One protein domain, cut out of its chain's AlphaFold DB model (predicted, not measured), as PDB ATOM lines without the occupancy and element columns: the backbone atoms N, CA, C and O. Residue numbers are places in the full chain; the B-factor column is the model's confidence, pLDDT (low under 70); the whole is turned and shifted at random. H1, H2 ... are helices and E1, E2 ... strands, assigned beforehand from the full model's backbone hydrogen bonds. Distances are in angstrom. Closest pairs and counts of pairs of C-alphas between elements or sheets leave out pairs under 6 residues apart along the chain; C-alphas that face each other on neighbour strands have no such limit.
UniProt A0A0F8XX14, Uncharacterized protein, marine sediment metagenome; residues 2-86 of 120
ATOM      1  N   GLU A   2     -28.795 -38.317  -2.387       46.16
ATOM      2  CA  GLU A   2     -27.944 -37.165  -2.084       46.16
ATOM      3  C   GLU A   2     -27.866 -36.338  -3.369       46.16
ATOM      4  O   GLU A   2     -27.539 -36.866  -4.431       46.16
ATOM      5  N   ARG A   3     -28.325 -35.087  -3.314       54.62
ATOM      6  CA  ARG A   3     -28.105 -34.138  -4.405       54.62
ATOM      7  C   ARG A   3     -26.733 -33.535  -4.150       54.62
ATOM      8  O   ARG A   3     -26.564 -32.876  -3.128       54.62
ATOM      9  N   ASP A   4     -25.788 -33.785  -5.048       58.56
ATOM     10  CA  ASP A   4     -24.481 -33.138  -5.009       58.56
ATOM     11  C   ASP A   4     -24.681 -31.620  -5.096       58.56
ATOM     12  O   ASP A   4     -25.224 -31.099  -6.073       58.56
ATOM     13  N   VAL A   5     -24.299 -30.910  -4.034       58.91
ATOM     14  CA  VAL A   5     -24.295 -29.446  -4.013       58.91
ATOM     15  C   VAL A   5     -23.054 -29.002  -4.777       58.91
ATOM     16  O   VAL A   5     -21.937 -29.126  -4.281       58.91
ATOM     17  N   HIS A   6     -23.242 -28.527  -6.007       57.50
ATOM     18  CA  HIS A   6     -22.161 -27.919  -6.777       57.50
ATOM     19  C   HIS A   6     -21.937 -26.489  -6.280       57.50
ATOM     20  O   HIS A   6     -22.879 -25.695  -6.267       57.50
ATOM     21  N   ILE A   7     -20.716 -26.192  -5.830       67.12
ATOM     22  CA  ILE A   7     -20.311 -24.863  -5.363       67.12
ATOM     23  C   ILE A   7     -19.366 -24.284  -6.409       67.12
ATOM     24  O   ILE A   7     -18.193 -24.662  -6.481       67.12
ATOM     25  N   ASP A   8     -19.883 -23.363  -7.214       66.62
ATOM     26  CA  ASP A   8     -19.075 -22.609  -8.160       66.62
ATOM     27  C   ASP A   8     -18.207 -21.624  -7.375       66.62
ATOM     28  O   ASP A   8     -18.706 -20.810  -6.597       66.62
ATOM     29  N   THR A   9     -16.886 -21.749  -7.524       70.50
ATOM     30  CA  THR A   9     -15.913 -20.980  -6.743       70.50
ATOM     31  C   THR A   9     -14.996 -20.206  -7.675       70.50
ATOM     32  O   THR A   9     -14.172 -20.790  -8.378       70.50
ATOM     33  N   PHE A  10     -15.098 -18.879  -7.639       76.81
ATOM     34  CA  PHE A  10     -14.157 -17.990  -8.311       76.81
ATOM     35  C   PHE A  10     -13.147 -17.465  -7.294       76.81
ATOM     36  O   PHE A  10     -13.508 -16.791  -6.327       76.81
ATOM     37  N   LEU A  11     -11.875 -17.794  -7.518       78.81
ATOM     38  CA  LEU A  11     -10.758 -17.370  -6.684       78.81
ATOM     39  C   LEU A  11      -9.805 -16.517  -7.515       78.81
ATOM     40  O   LEU A  11      -9.190 -17.004  -8.464       78.81
ATOM     41  N   THR A  12      -9.656 -15.250  -7.134       82.19
ATOM     42  CA  THR A  12      -8.658 -14.358  -7.732       82.19
ATOM     43  C   THR A  12      -7.577 -14.065  -6.710       82.19
ATOM     44  O   THR A  12      -7.811 -13.380  -5.716       82.19
ATOM     45  N   LEU A  13      -6.377 -14.587  -6.952       80.50
ATOM     46  CA  LEU A  13      -5.231 -14.412  -6.067       80.50
ATOM     47  C   LEU A  13      -4.362 -13.239  -6.518       80.50
ATOM     48  O   LEU A  13      -4.031 -13.115  -7.698       80.50
ATOM     49  N   SER A  14      -3.956 -12.392  -5.572       79.69
ATOM     50  CA  SER A  14      -3.029 -11.297  -5.857       79.69
ATOM     51  C   SER A  14      -1.583 -11.771  -5.689       79.69
ATOM     52  O   SER A  14      -1.176 -12.241  -4.625       79.69
ATOM     53  N   GLN A  15      -0.772 -11.628  -6.739       79.69
ATOM     54  CA  GLN A  15       0.634 -12.037  -6.688       79.69
ATOM     55  C   GLN A  15       1.431 -11.213  -5.662       79.69
ATOM     56  O   GLN A  15       2.330 -11.739  -5.012       79.69
ATOM     57  N   SER A  16       1.107  -9.926  -5.509       80.06
ATOM     58  CA  SER A  16       1.754  -9.038  -4.536       80.06
ATOM     59  C   SER A  16       1.478  -9.479  -3.100       80.06
ATOM     60  O   SER A  16       2.426  -9.614  -2.333       80.06
ATOM     61  N   GLY A  17       0.218  -9.779  -2.766       74.31
ATOM     62  CA  GLY A  17      -0.167 -10.247  -1.436       74.31
ATOM     63  C   GLY A  17       0.528 -11.553  -1.076       74.31
ATOM     64  O   GLY A  17       1.189 -11.627  -0.046       74.31
ATOM     65  N   ILE A  18       0.489 -12.533  -1.983       80.81
ATOM     66  CA  ILE A  18       1.161 -13.829  -1.796       80.81
ATOM     67  C   ILE A  18       2.672 -13.667  -1.623       80.81
ATOM     68  O   ILE A  18       3.269 -14.319  -0.772       80.81
ATOM     69  N   ASN A  19       3.320 -12.827  -2.431       79.81
ATOM     70  CA  ASN A  19       4.768 -12.646  -2.346       79.81
ATOM     71  C   ASN A  19       5.194 -11.947  -1.047       79.81
ATOM     72  O   ASN A  19       6.272 -12.244  -0.527       79.81
ATOM     73  N   GLU A  20       4.383 -11.016  -0.543       76.69
ATOM     74  CA  GLU A  20       4.624 -10.343   0.735       76.69
ATOM     75  C   GLU A  20       4.467 -11.315   1.905       76.69
ATOM     76  O   GLU A  20       5.384 -11.441   2.716       76.69
ATOM     77  N   THR A  21       3.370 -12.074   1.943       74.19
ATOM     78  CA  THR A  21       3.112 -13.025   3.030       74.19
ATOM     79  C   THR A  21       4.030 -14.239   2.980       74.19
ATOM     80  O   THR A  21       4.399 -14.757   4.028       74.19
ATOM     81  N   LYS A  22       4.469 -14.672   1.792       74.81
ATOM     82  CA  LYS A  22       5.416 -15.786   1.637       74.81
ATOM     83  C   LYS A  22       6.753 -15.506   2.316       74.81
ATOM     84  O   LYS A  22       7.283 -16.379   2.984       74.81
ATOM     85  N   LYS A  23       7.298 -14.295   2.167       72.94
ATOM     86  CA  LYS A  23       8.580 -13.939   2.797       72.94
ATOM     87  C   LYS A  23       8.495 -13.940   4.320       72.94
ATOM     88  O   LYS A  23       9.457 -14.320   4.976       72.94
ATOM     89  N   GLU A  24       7.365 -13.502   4.866       69.88
ATOM     90  CA  GLU A  24       7.136 -13.490   6.311       69.88
ATOM     91  C   GLU A  24       6.874 -14.900   6.853       69.88
ATOM     92  O   GLU A  24       7.486 -15.281   7.845       69.88
ATOM     93  N   ALA A  25       6.059 -15.703   6.162       67.19
ATOM     94  CA  ALA A  25       5.769 -17.085   6.544       67.19
ATOM     95  C   ALA A  25       7.019 -17.980   6.497       67.19
ATOM     96  O   ALA A  25       7.285 -18.699   7.454       67.19
ATOM     97  N   SER A  26       7.830 -17.878   5.435       68.00
ATOM     98  CA  SER A  26       9.107 -18.596   5.348       68.00
ATOM     99  C   SER A  26      10.070 -18.178   6.457       68.00
ATOM    100  O   SER A  26      10.784 -19.010   7.005       68.00
ATOM    101  N   LYS A  27      10.089 -16.892   6.825       68.94
ATOM    102  CA  LYS A  27      10.938 -16.411   7.915       68.94
ATOM    103  C   LYS A  27      10.516 -17.006   9.260       68.94
ATOM    104  O   LYS A  27      11.375 -17.455  10.005       68.94
ATOM    105  N   GLU A  28       9.220 -17.048   9.552       64.31
ATOM    106  CA  GLU A  28       8.712 -17.663  10.785       64.31
ATOM    107  C   GLU A  28       8.920 -19.179  10.826       64.31
ATOM    108  O   GLU A  28       9.303 -19.698  11.867       64.31
ATOM    109  N   ALA A  29       8.749 -19.890   9.708       62.69
ATOM    110  CA  ALA A  29       9.030 -21.325   9.643       62.69
ATOM    111  C   ALA A  29      10.516 -21.631   9.916       62.69
ATOM    112  O   ALA A  29      10.846 -22.544  10.674       62.69
ATOM    113  N   ILE A  30      11.427 -20.821   9.369       66.62
ATOM    114  CA  ILE A  30      12.865 -20.934   9.644       66.62
ATOM    115  C   ILE A  30      13.170 -20.587  11.111       66.62
ATOM    116  O   ILE A  30      13.908 -21.319  11.771       66.62
ATOM    117  N   ASP A  31      12.589 -19.500  11.630       66.69
ATOM    118  CA  ASP A  31      12.881 -18.977  12.971       66.69
ATOM    119  C   ASP A  31      12.277 -19.846  14.100       66.69
ATOM    120  O   ASP A  31      12.904 -20.005  15.149       66.69
ATOM    121  N   GLU A  32      11.086 -20.428  13.908       64.00
ATOM    122  CA  GLU A  32      10.363 -21.194  14.939       64.00
ATOM    123  C   GLU A  32      10.517 -22.717  14.805       64.00
ATOM    124  O   GLU A  32      10.490 -23.423  15.818       64.00
ATOM    125  N   LEU A  33      10.693 -23.235  13.584       60.66
ATOM    126  CA  LEU A  33      10.716 -24.678  13.302       60.66
ATOM    127  C   LEU A  33      12.075 -25.177  12.780       60.66
ATOM    128  O   LEU A  33      12.302 -26.387  12.743       60.66
ATOM    129  N   GLY A  34      13.006 -24.275  12.442       61.25
ATOM    130  CA  GLY A  34      14.356 -24.626  11.990       61.25
ATOM    131  C   GLY A  34      14.400 -25.275  10.604       61.25
ATOM    132  O   GLY A  34      15.307 -26.065  10.329       61.25
ATOM    133  N   GLU A  35      13.408 -24.996   9.756       60.09
ATOM    134  CA  GLU A  35      13.303 -25.567   8.410       60.09
ATOM    135  C   GLU A  35      14.286 -24.934   7.400       60.09
ATOM    136  O   GLU A  35      14.819 -23.845   7.606       60.09
ATOM    137  N   GLU A  36      14.558 -25.642   6.294       57.62
ATOM    138  CA  GLU A  36      15.384 -25.139   5.183       57.62
ATOM    139  C   GLU A  36      14.552 -24.261   4.231       57.62
ATOM    140  O   GLU A  36      13.434 -24.632   3.862       57.62
ATOM    141  N   GLU A  37      15.121 -23.132   3.779       54.97
ATOM    142  CA  GLU A  37      14.487 -22.196   2.835       54.97
ATOM    143  C   GLU A  37      13.800 -22.923   1.662       54.97
ATOM    144  O   GLU A  37      14.445 -23.594   0.851       54.97
ATOM    145  N   GLY A  38      12.485 -22.732   1.521       51.81
ATOM    146  CA  GLY A  38      11.734 -23.154   0.336       51.81
ATOM    147  C   GLY A  38      11.124 -24.558   0.381       51.81
ATOM    148  O   GLY A  38      10.574 -24.979  -0.641       51.81
ATOM    149  N   ARG A  39      11.165 -25.262   1.523       49.03
ATOM    150  CA  ARG A  39      10.323 -26.455   1.766       49.03
ATOM    151  C   ARG A  39       8.883 -26.135   2.175       49.03
ATOM    152  O   ARG A  39       8.060 -27.046   2.165       49.03
ATOM    153  N   ASP A  40       8.590 -24.870   2.464       54.34
ATOM    154  CA  ASP A  40       7.306 -24.406   2.986       54.34
ATOM    155  C   ASP A  40       6.136 -24.779   2.060       54.34
ATOM    156  O   ASP A  40       5.908 -24.163   1.010       54.34
ATOM    157  N   GLU A  41       5.339 -25.764   2.471       54.09
ATOM    158  CA  GLU A  41       3.949 -25.826   2.043       54.09
ATOM    159  C   GLU A  41       3.303 -24.528   2.550       54.09
ATOM    160  O   GLU A  41       3.257 -24.280   3.753       54.09
ATOM    161  N   LEU A  42       2.900 -23.640   1.634       57.69
ATOM    162  CA  LEU A  42       2.295 -22.340   1.945       57.69
ATOM    163  C   LEU A  42       0.945 -22.539   2.650       57.69
ATOM    164  O   LEU A  42      -0.118 -22.435   2.037       57.69
ATOM    165  N   TYR A  43       0.995 -22.835   3.943       58.81
ATOM    166  CA  TYR A  43      -0.157 -22.903   4.818       58.81
ATOM    167  C   TYR A  43      -0.394 -21.529   5.435       58.81
ATOM    168  O   TYR A  43       0.475 -20.956   6.085       58.81
ATOM    169  N   TYR A  44      -1.606 -21.017   5.242       70.75
ATOM    170  CA  TYR A  44      -2.110 -19.827   5.923       70.75
ATOM    171  C   TYR A  44      -3.151 -20.275   6.958       70.75
ATOM    172  O   TYR A  44      -4.346 -20.172   6.681       70.75
ATOM    173  N   PRO A  45      -2.734 -20.845   8.108       65.81
ATOM    174  CA  PRO A  45      -3.651 -21.472   9.064       65.81
ATOM    175  C   PRO A  45      -4.663 -20.487   9.665       65.81
ATOM    176  O   PRO A  45      -5.785 -20.883   9.965       65.81
ATOM    177  N   ASP A  46      -4.291 -19.209   9.764       77.12
ATOM    178  CA  ASP A  46      -5.123 -18.138  10.328       77.12
ATOM    179  C   ASP A  46      -5.656 -17.178   9.250       77.12
ATOM    180  O   ASP A  46      -5.788 -15.972   9.483       77.12
ATOM    181  N   CYS A  47      -5.899 -17.664   8.029       85.50
ATOM    182  CA  CYS A  47      -6.559 -16.834   7.027       85.50
ATOM    183  C   CYS A  47      -8.022 -16.580   7.421       85.50
ATOM    184  O   CYS A  47      -8.745 -17.466   7.878       85.50
ATOM    185  N   VAL A  48      -8.456 -15.338   7.243       88.88
ATOM    186  CA  VAL A  48      -9.820 -14.891   7.507       88.88
ATOM    187  C   VAL A  48     -10.443 -14.495   6.182       88.88
ATOM    188  O   VAL A  48      -9.814 -13.823   5.368       88.88
ATOM    189  N   TRP A  49     -11.685 -14.910   5.962       91.06
ATOM    190  CA  TRP A  49     -12.488 -14.400   4.861       91.06
ATOM    191  C   TRP A  49     -13.360 -13.251   5.367       91.06
ATOM    192  O   TRP A  49     -14.295 -13.455   6.143       91.06
ATOM    193  N   GLU A  50     -13.014 -12.036   4.956       92.75
ATOM    194  CA  GLU A  50     -13.747 -10.814   5.267       92.75
ATOM    195  C   GLU A  50     -14.820 -10.596   4.198       92.75
ATOM    196  O   GLU A  50     -14.562  -9.994   3.156       92.75
ATOM    197  N   ALA A  51     -16.016 -11.142   4.441       90.81
ATOM    198  CA  ALA A  51     -17.154 -10.994   3.539       90.81
ATOM    199  C   ALA A  51     -17.640  -9.534   3.488       90.81
ATOM    200  O   ALA A  51     -17.942  -8.947   4.534       90.81
ATOM    201  N   ASP A  52     -17.738  -8.966   2.286       91.69
ATOM    202  CA  ASP A  52     -18.206  -7.598   2.033       91.69
ATOM    203  C   ASP A  52     -19.585  -7.561   1.363       91.69
ATOM    204  O   ASP A  52     -20.387  -6.674   1.672       91.69
ATOM    205  N   GLU A  53     -19.909  -8.555   0.532       88.50
ATOM    206  CA  GLU A  53     -21.228  -8.696  -0.082       88.50
ATOM    207  C   GLU A  53     -21.881 -10.045   0.240       88.50
ATOM    208  O   GLU A  53     -21.265 -11.114   0.254       88.50
ATOM    209  N   LEU A  54     -23.186  -9.974   0.496       90.06
ATOM    210  CA  LEU A  54     -24.051 -11.121   0.717       90.06
ATOM    211  C   LEU A  54     -25.395 -10.849   0.049       90.06
ATOM    212  O   LEU A  54     -26.153  -9.993   0.514       90.06
ATOM    213  N   TYR A  55     -25.710 -11.580  -1.016       88.00
ATOM    214  CA  TYR A  55     -27.002 -11.453  -1.685       88.00
ATOM    215  C   TYR A  55     -27.478 -12.770  -2.287       88.00
ATOM    216  O   TYR A  55     -26.718 -13.719  -2.464       88.00
ATOM    217  N   PHE A  56     -28.778 -12.836  -2.552       86.94
ATOM    218  CA  PHE A  56     -29.387 -13.975  -3.220       86.94
ATOM    219  C   PHE A  56     -29.386 -13.736  -4.729       86.94
ATOM    220  O   PHE A  56     -29.939 -12.739  -5.193       86.94
ATOM    221  N   ASP A  57     -28.755 -14.641  -5.466       84.94
ATOM    222  CA  ASP A  57     -28.767 -14.687  -6.920       84.94
ATOM    223  C   ASP A  57     -29.976 -15.519  -7.379       84.94
ATOM    224  O   ASP A  57     -30.062 -16.725  -7.120       84.94
ATOM    225  N   GLU A  58     -30.936 -14.858  -8.028       83.38
ATOM    226  CA  GLU A  58     -32.148 -15.498  -8.544       83.38
ATOM    227  C   GLU A  58     -31.874 -16.399  -9.756       83.38
ATOM    228  O   GLU A  58     -32.601 -17.378  -9.946       83.38
ATOM    229  N   GLU A  59     -30.843 -16.102 -10.557       84.00
ATOM    230  CA  GLU A  59     -30.496 -16.878 -11.753       84.00
ATOM    231  C   GLU A  59     -29.877 -18.223 -11.360       84.00
ATOM    232  O   GLU A  59     -30.317 -19.275 -11.832       84.00
ATOM    233  N   GLU A  60     -28.921 -18.206 -10.430       80.12
ATOM    234  CA  GLU A  60     -28.270 -19.419  -9.909       80.12
ATOM    235  C   GLU A  60     -29.043 -20.090  -8.757       80.12
ATOM    236  O   GLU A  60     -28.646 -21.158  -8.277       80.12
ATOM    237  N   GLN A  61     -30.151 -19.483  -8.307       81.50
ATOM    238  CA  GLN A  61     -30.919 -19.887  -7.118       81.50
ATOM    239  C   GLN A  61     -30.008 -20.140  -5.903       81.50
ATOM    240  O   GLN A  61     -30.091 -21.166  -5.212       81.50
ATOM    241  N   GLY A  62     -29.091 -19.206  -5.664       84.31
ATOM    242  CA  GLY A  62     -27.971 -19.384  -4.747       84.31
ATOM    243  C   GLY A  62     -27.710 -18.170  -3.870       84.31
ATOM    244  O   GLY A  62     -28.054 -17.043  -4.205       84.31
ATOM    245  N   LEU A  63     -27.083 -18.400  -2.720       87.19
ATOM    246  CA  LEU A  63     -26.514 -17.335  -1.907       87.19
ATOM    247  C   LEU A  63     -25.114 -17.037  -2.433       87.19
ATOM    248  O   LEU A  63     -24.231 -17.893  -2.328       87.19
ATOM    249  N   MET A  64     -24.915 -15.846  -2.982       90.00
ATOM    250  CA  MET A  64     -23.585 -15.370  -3.316       90.00
ATOM    251  C   MET A  64     -22.995 -14.683  -2.090       90.00
ATOM    252  O   MET A  64     -23.612 -13.798  -1.488       90.00
ATOM    253  N   ILE A  65     -21.812 -15.142  -1.702       90.81
ATOM    254  CA  ILE A  65     -21.022 -14.552  -0.629       90.81
ATOM    255  C   ILE A  65     -19.700 -14.175  -1.260       90.81
ATOM    256  O   ILE A  65     -19.057 -15.028  -1.871       90.81
ATOM    257  N   SER A  66     -19.286 -12.929  -1.120       92.75
ATOM    258  CA  SER A  66     -18.017 -12.484  -1.666       92.75
ATOM    259  C   SER A  66     -17.240 -11.659  -0.654       92.75
ATOM    260  O   SER A  66     -17.788 -11.194   0.348       92.75
ATOM    261  N   GLY A  67     -15.922 -11.613  -0.838       92.62
ATOM    262  CA  GLY A  67     -15.050 -10.862   0.046       92.62
ATOM    263  C   GLY A  67     -13.580 -11.197  -0.091       92.62
ATOM    264  O   GLY A  67     -13.167 -12.074  -0.859       92.62
ATOM    265  N   ASP A  68     -12.781 -10.495   0.699       93.50
ATOM    266  CA  ASP A  68     -11.333 -10.610   0.682       93.50
ATOM    267  C   ASP A  68     -10.840 -11.723   1.604       93.50
ATOM    268  O   ASP A  68     -11.267 -11.866   2.748       93.50
ATOM    269  N   ILE A  69      -9.885 -12.509   1.112       90.62
ATOM    270  CA  ILE A  69      -9.095 -13.408   1.947       90.62
ATOM    271  C   ILE A  69      -7.942 -12.588   2.512       90.62
ATOM    272  O   ILE A  69      -7.088 -12.099   1.763       90.62
ATOM    273  N   VAL A  70      -7.897 -12.467   3.831       90.25
ATOM    274  CA  VAL A  70      -6.907 -11.686   4.564       90.25
ATOM    275  C   VAL A  70      -6.102 -12.608   5.473       90.25
ATOM    276  O   VAL A  70      -6.642 -13.472   6.155       90.25
ATOM    277  N   TYR A  71      -4.789 -12.416   5.505       85.69
ATOM    278  CA  TYR A  71      -3.898 -13.058   6.465       85.69
ATOM    279  C   TYR A  71      -3.038 -11.984   7.120       85.69
ATOM    280  O   TYR A  71      -2.329 -11.250   6.433       85.69
ATOM    281  N   ARG A  72      -3.142 -11.843   8.448       82.62
ATOM    282  CA  ARG A  72      -2.382 -10.857   9.244       82.62
ATOM    283  C   ARG A  72      -2.448  -9.420   8.696       82.62
ATOM    284  O   ARG A  72      -1.457  -8.696   8.660       82.62
ATOM    285  N   GLY A  73      -3.632  -9.004   8.242       81.56
ATOM    286  CA  GLY A  73      -3.867  -7.669   7.678       81.56
ATOM    287  C   GLY A  73      -3.371  -7.479   6.240       81.56
ATOM    288  O   GLY A  73      -3.469  -6.376   5.703       81.56
ATOM    289  N   LYS A  74      -2.852  -8.531   5.595       83.12
ATOM    290  CA  LYS A  74      -2.496  -8.541   4.173       83.12
ATOM    291  C   LYS A  74      -3.587  -9.229   3.366       83.12
ATOM    292  O   LYS A  74      -3.977 -10.354   3.664       83.12
ATOM    293  N   ARG A  75      -4.041  -8.567   2.304       86.56
ATOM    294  CA  ARG A  75      -4.975  -9.146   1.338       86.56
ATOM    295  C   ARG A  75      -4.252 -10.184   0.481       86.56
ATOM    296  O   ARG A  75      -3.332  -9.842  -0.257       86.56
ATOM    297  N   LEU A  76      -4.689 -11.436   0.555       87.06
ATOM    298  CA  LEU A  76      -4.199 -12.535  -0.276       87.06
ATOM    299  C   LEU A  76      -4.920 -12.569  -1.628       87.06
ATOM    300  O   LEU A  76      -4.291 -12.748  -2.675       87.06
ATOM    301  N   GLY A  77      -6.231 -12.340  -1.623       87.50
ATOM    302  CA  GLY A  77      -7.056 -12.390  -2.824       87.50
ATOM    303  C   GLY A  77      -8.526 -12.128  -2.534       87.50
ATOM    304  O   GLY A  77      -8.879 -11.768  -1.417       87.50
ATOM    305  N   TYR A  78      -9.357 -12.323  -3.552       89.50
ATOM    306  CA  TYR A  78     -10.809 -12.201  -3.487       89.50
ATOM    307  C   TYR A  78     -11.456 -13.554  -3.782       89.50
ATOM    308  O   TYR A  78     -11.048 -14.252  -4.720       89.50
ATOM    309  N   LEU A  79     -12.450 -13.911  -2.976       90.50
ATOM    310  CA  LEU A  79     -13.201 -15.156  -3.049       90.50
ATOM    311  C   LEU A  79     -14.689 -14.826  -3.175       90.50
ATOM    312  O   LEU A  79     -15.215 -14.060  -2.374       90.50
ATOM    313  N   SER A  80     -15.352 -15.411  -4.174       91.00
ATOM    314  CA  SER A  80     -16.776 -15.182  -4.447       91.00
ATOM    315  C   SER A  80     -17.501 -16.477  -4.832       91.00
ATOM    316  O   SER A  80     -17.749 -16.704  -6.019       91.00
ATOM    317  N   PRO A  81     -17.776 -17.382  -3.877       89.12
ATOM    318  CA  PRO A  81     -18.558 -18.579  -4.127       89.12
ATOM    319  C   PRO A  81     -20.057 -18.294  -4.203       89.12
ATOM    320  O   PRO A  81     -20.605 -17.473  -3.461       89.12
ATOM    321  N   THR A  82     -20.727 -19.095  -5.025       88.44
ATOM    322  CA  THR A  82     -22.187 -19.192  -5.039       88.44
ATOM    323  C   THR A  82     -22.606 -20.512  -4.403       88.44
ATOM    324  O   THR A  82     -22.264 -21.598  -4.877       88.44
ATOM    325  N   ILE A  83     -23.350 -20.426  -3.302       85.88
ATOM    326  CA  ILE A  83     -23.860 -21.587  -2.570       85.88
ATOM    327  C   ILE A  83     -25.296 -21.840  -3.010       85.88
ATOM    328  O   ILE A  83     -26.204 -21.084  -2.663       85.88
ATOM    329  N   LYS A  84     -25.527 -22.934  -3.740       84.31
ATOM    330  CA  LYS A  84     -26.879 -23.322  -4.161       84.31
ATOM    331  C   LYS A  84     -27.725 -23.680  -2.945       84.31
ATOM    332  O   LYS A  84     -27.369 -24.572  -2.169       84.31
ATOM    333  N   ILE A  85     -28.851 -22.990  -2.773       79.19
ATOM    334  CA  ILE A  85     -29.734 -23.224  -1.632       79.19
ATOM    335  C   ILE A  85     -30.793 -24.241  -2.045       79.19
ATOM    336  O   ILE A  85     -31.651 -23.968  -2.876       79.19
ATOM    337  N   SER A  86     -30.752 -25.433  -1.450       80.56
ATOM    338  CA  SER A  86     -31.839 -26.399  -1.636       80.56
ATOM    339  C   SER A  86     -33.084 -25.996  -0.838       80.56
ATOM    340  O   SER A  86     -32.964 -25.399   0.234       80.56
TER     341      SER A  86
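This is residues 2 to 86 of the 120 residues of an uncharacterized protein of marine sediment metagenome (UniProt A0A0F8XX14). A long, twisted antiparallel sheet of four strands has one helix, H1, at one end, where it packs on the sheet with its residues 15 to 21 and then runs out past it. From the far end of H1 a long link without a named element, residues 34 to 47, folds back to the sheet and leads into E2. The printed part has 85 residues, with one named helix and four named strands in the chain order E1, H1, E2, E3, E4; the sheet's order is E1, E4, E3, E2, and the class is mixed, helices and strands. The whole is loose and elongated, with a radius of gyration of the C-alphas of 16.7 A and spans of 50 by 29 by 18 A.

E1 is residues 7 to 13, 18.4 A from first to last C-alpha, and begins at C-alpha 7 (-20.311, -24.863, -5.363). H1 is residues 15 to 33, 25.7 A long, and ends at C-alpha 33 (10.716, -24.678, 13.302). E2 is residues 48 to 57, 23.8 A, and bends by 64 degrees at residue 52. E3 is residues 62 to 71, 27.3 A. E4 is residues 74 to 84, 29.7 A, and ends at C-alpha 84 (-26.879, -23.322, -4.161).

Edge strand E1 is antiparallel to E4 at 165 degrees, with N 78 and O 12 at 2.9 A, within hydrogen-bond range. E2, E3 and E4 form a meander, each strand the antiparallel neighbour of the one before. In the hairpin of E2 and E3, at 163 degrees, N 50 and O 68 are within hydrogen-bond range at 2.8 A. In the hairpin of E3 and E4, at 164 degrees, N 69 and O 77 are within range at 2.8 A. The edge strands E1 and E2 are apart. H1 is on the sheet at a height of 11.7 A over it; its closest C-alphas to E4 are those of Gly 17 and Leu 76, 4.8 A apart. It runs across the strands, at 81 degrees to E4 on the local plane. In H1, 13 of 15 O i to N i+4 pairs are within hydrogen-bond range.

The two C-alphas farthest apart, those of Gly 34 and Glu 58, are 51.6 A apart. The printed part has no cut. The link from H1 to E2, 14 residues, is long; those from E1 to H1, E2 to E3 and E3 to E4 are tight. The mean pLDDT of the printed part is 76.4, and residues 2 to 8, 24 to 43 and 45 are under 70.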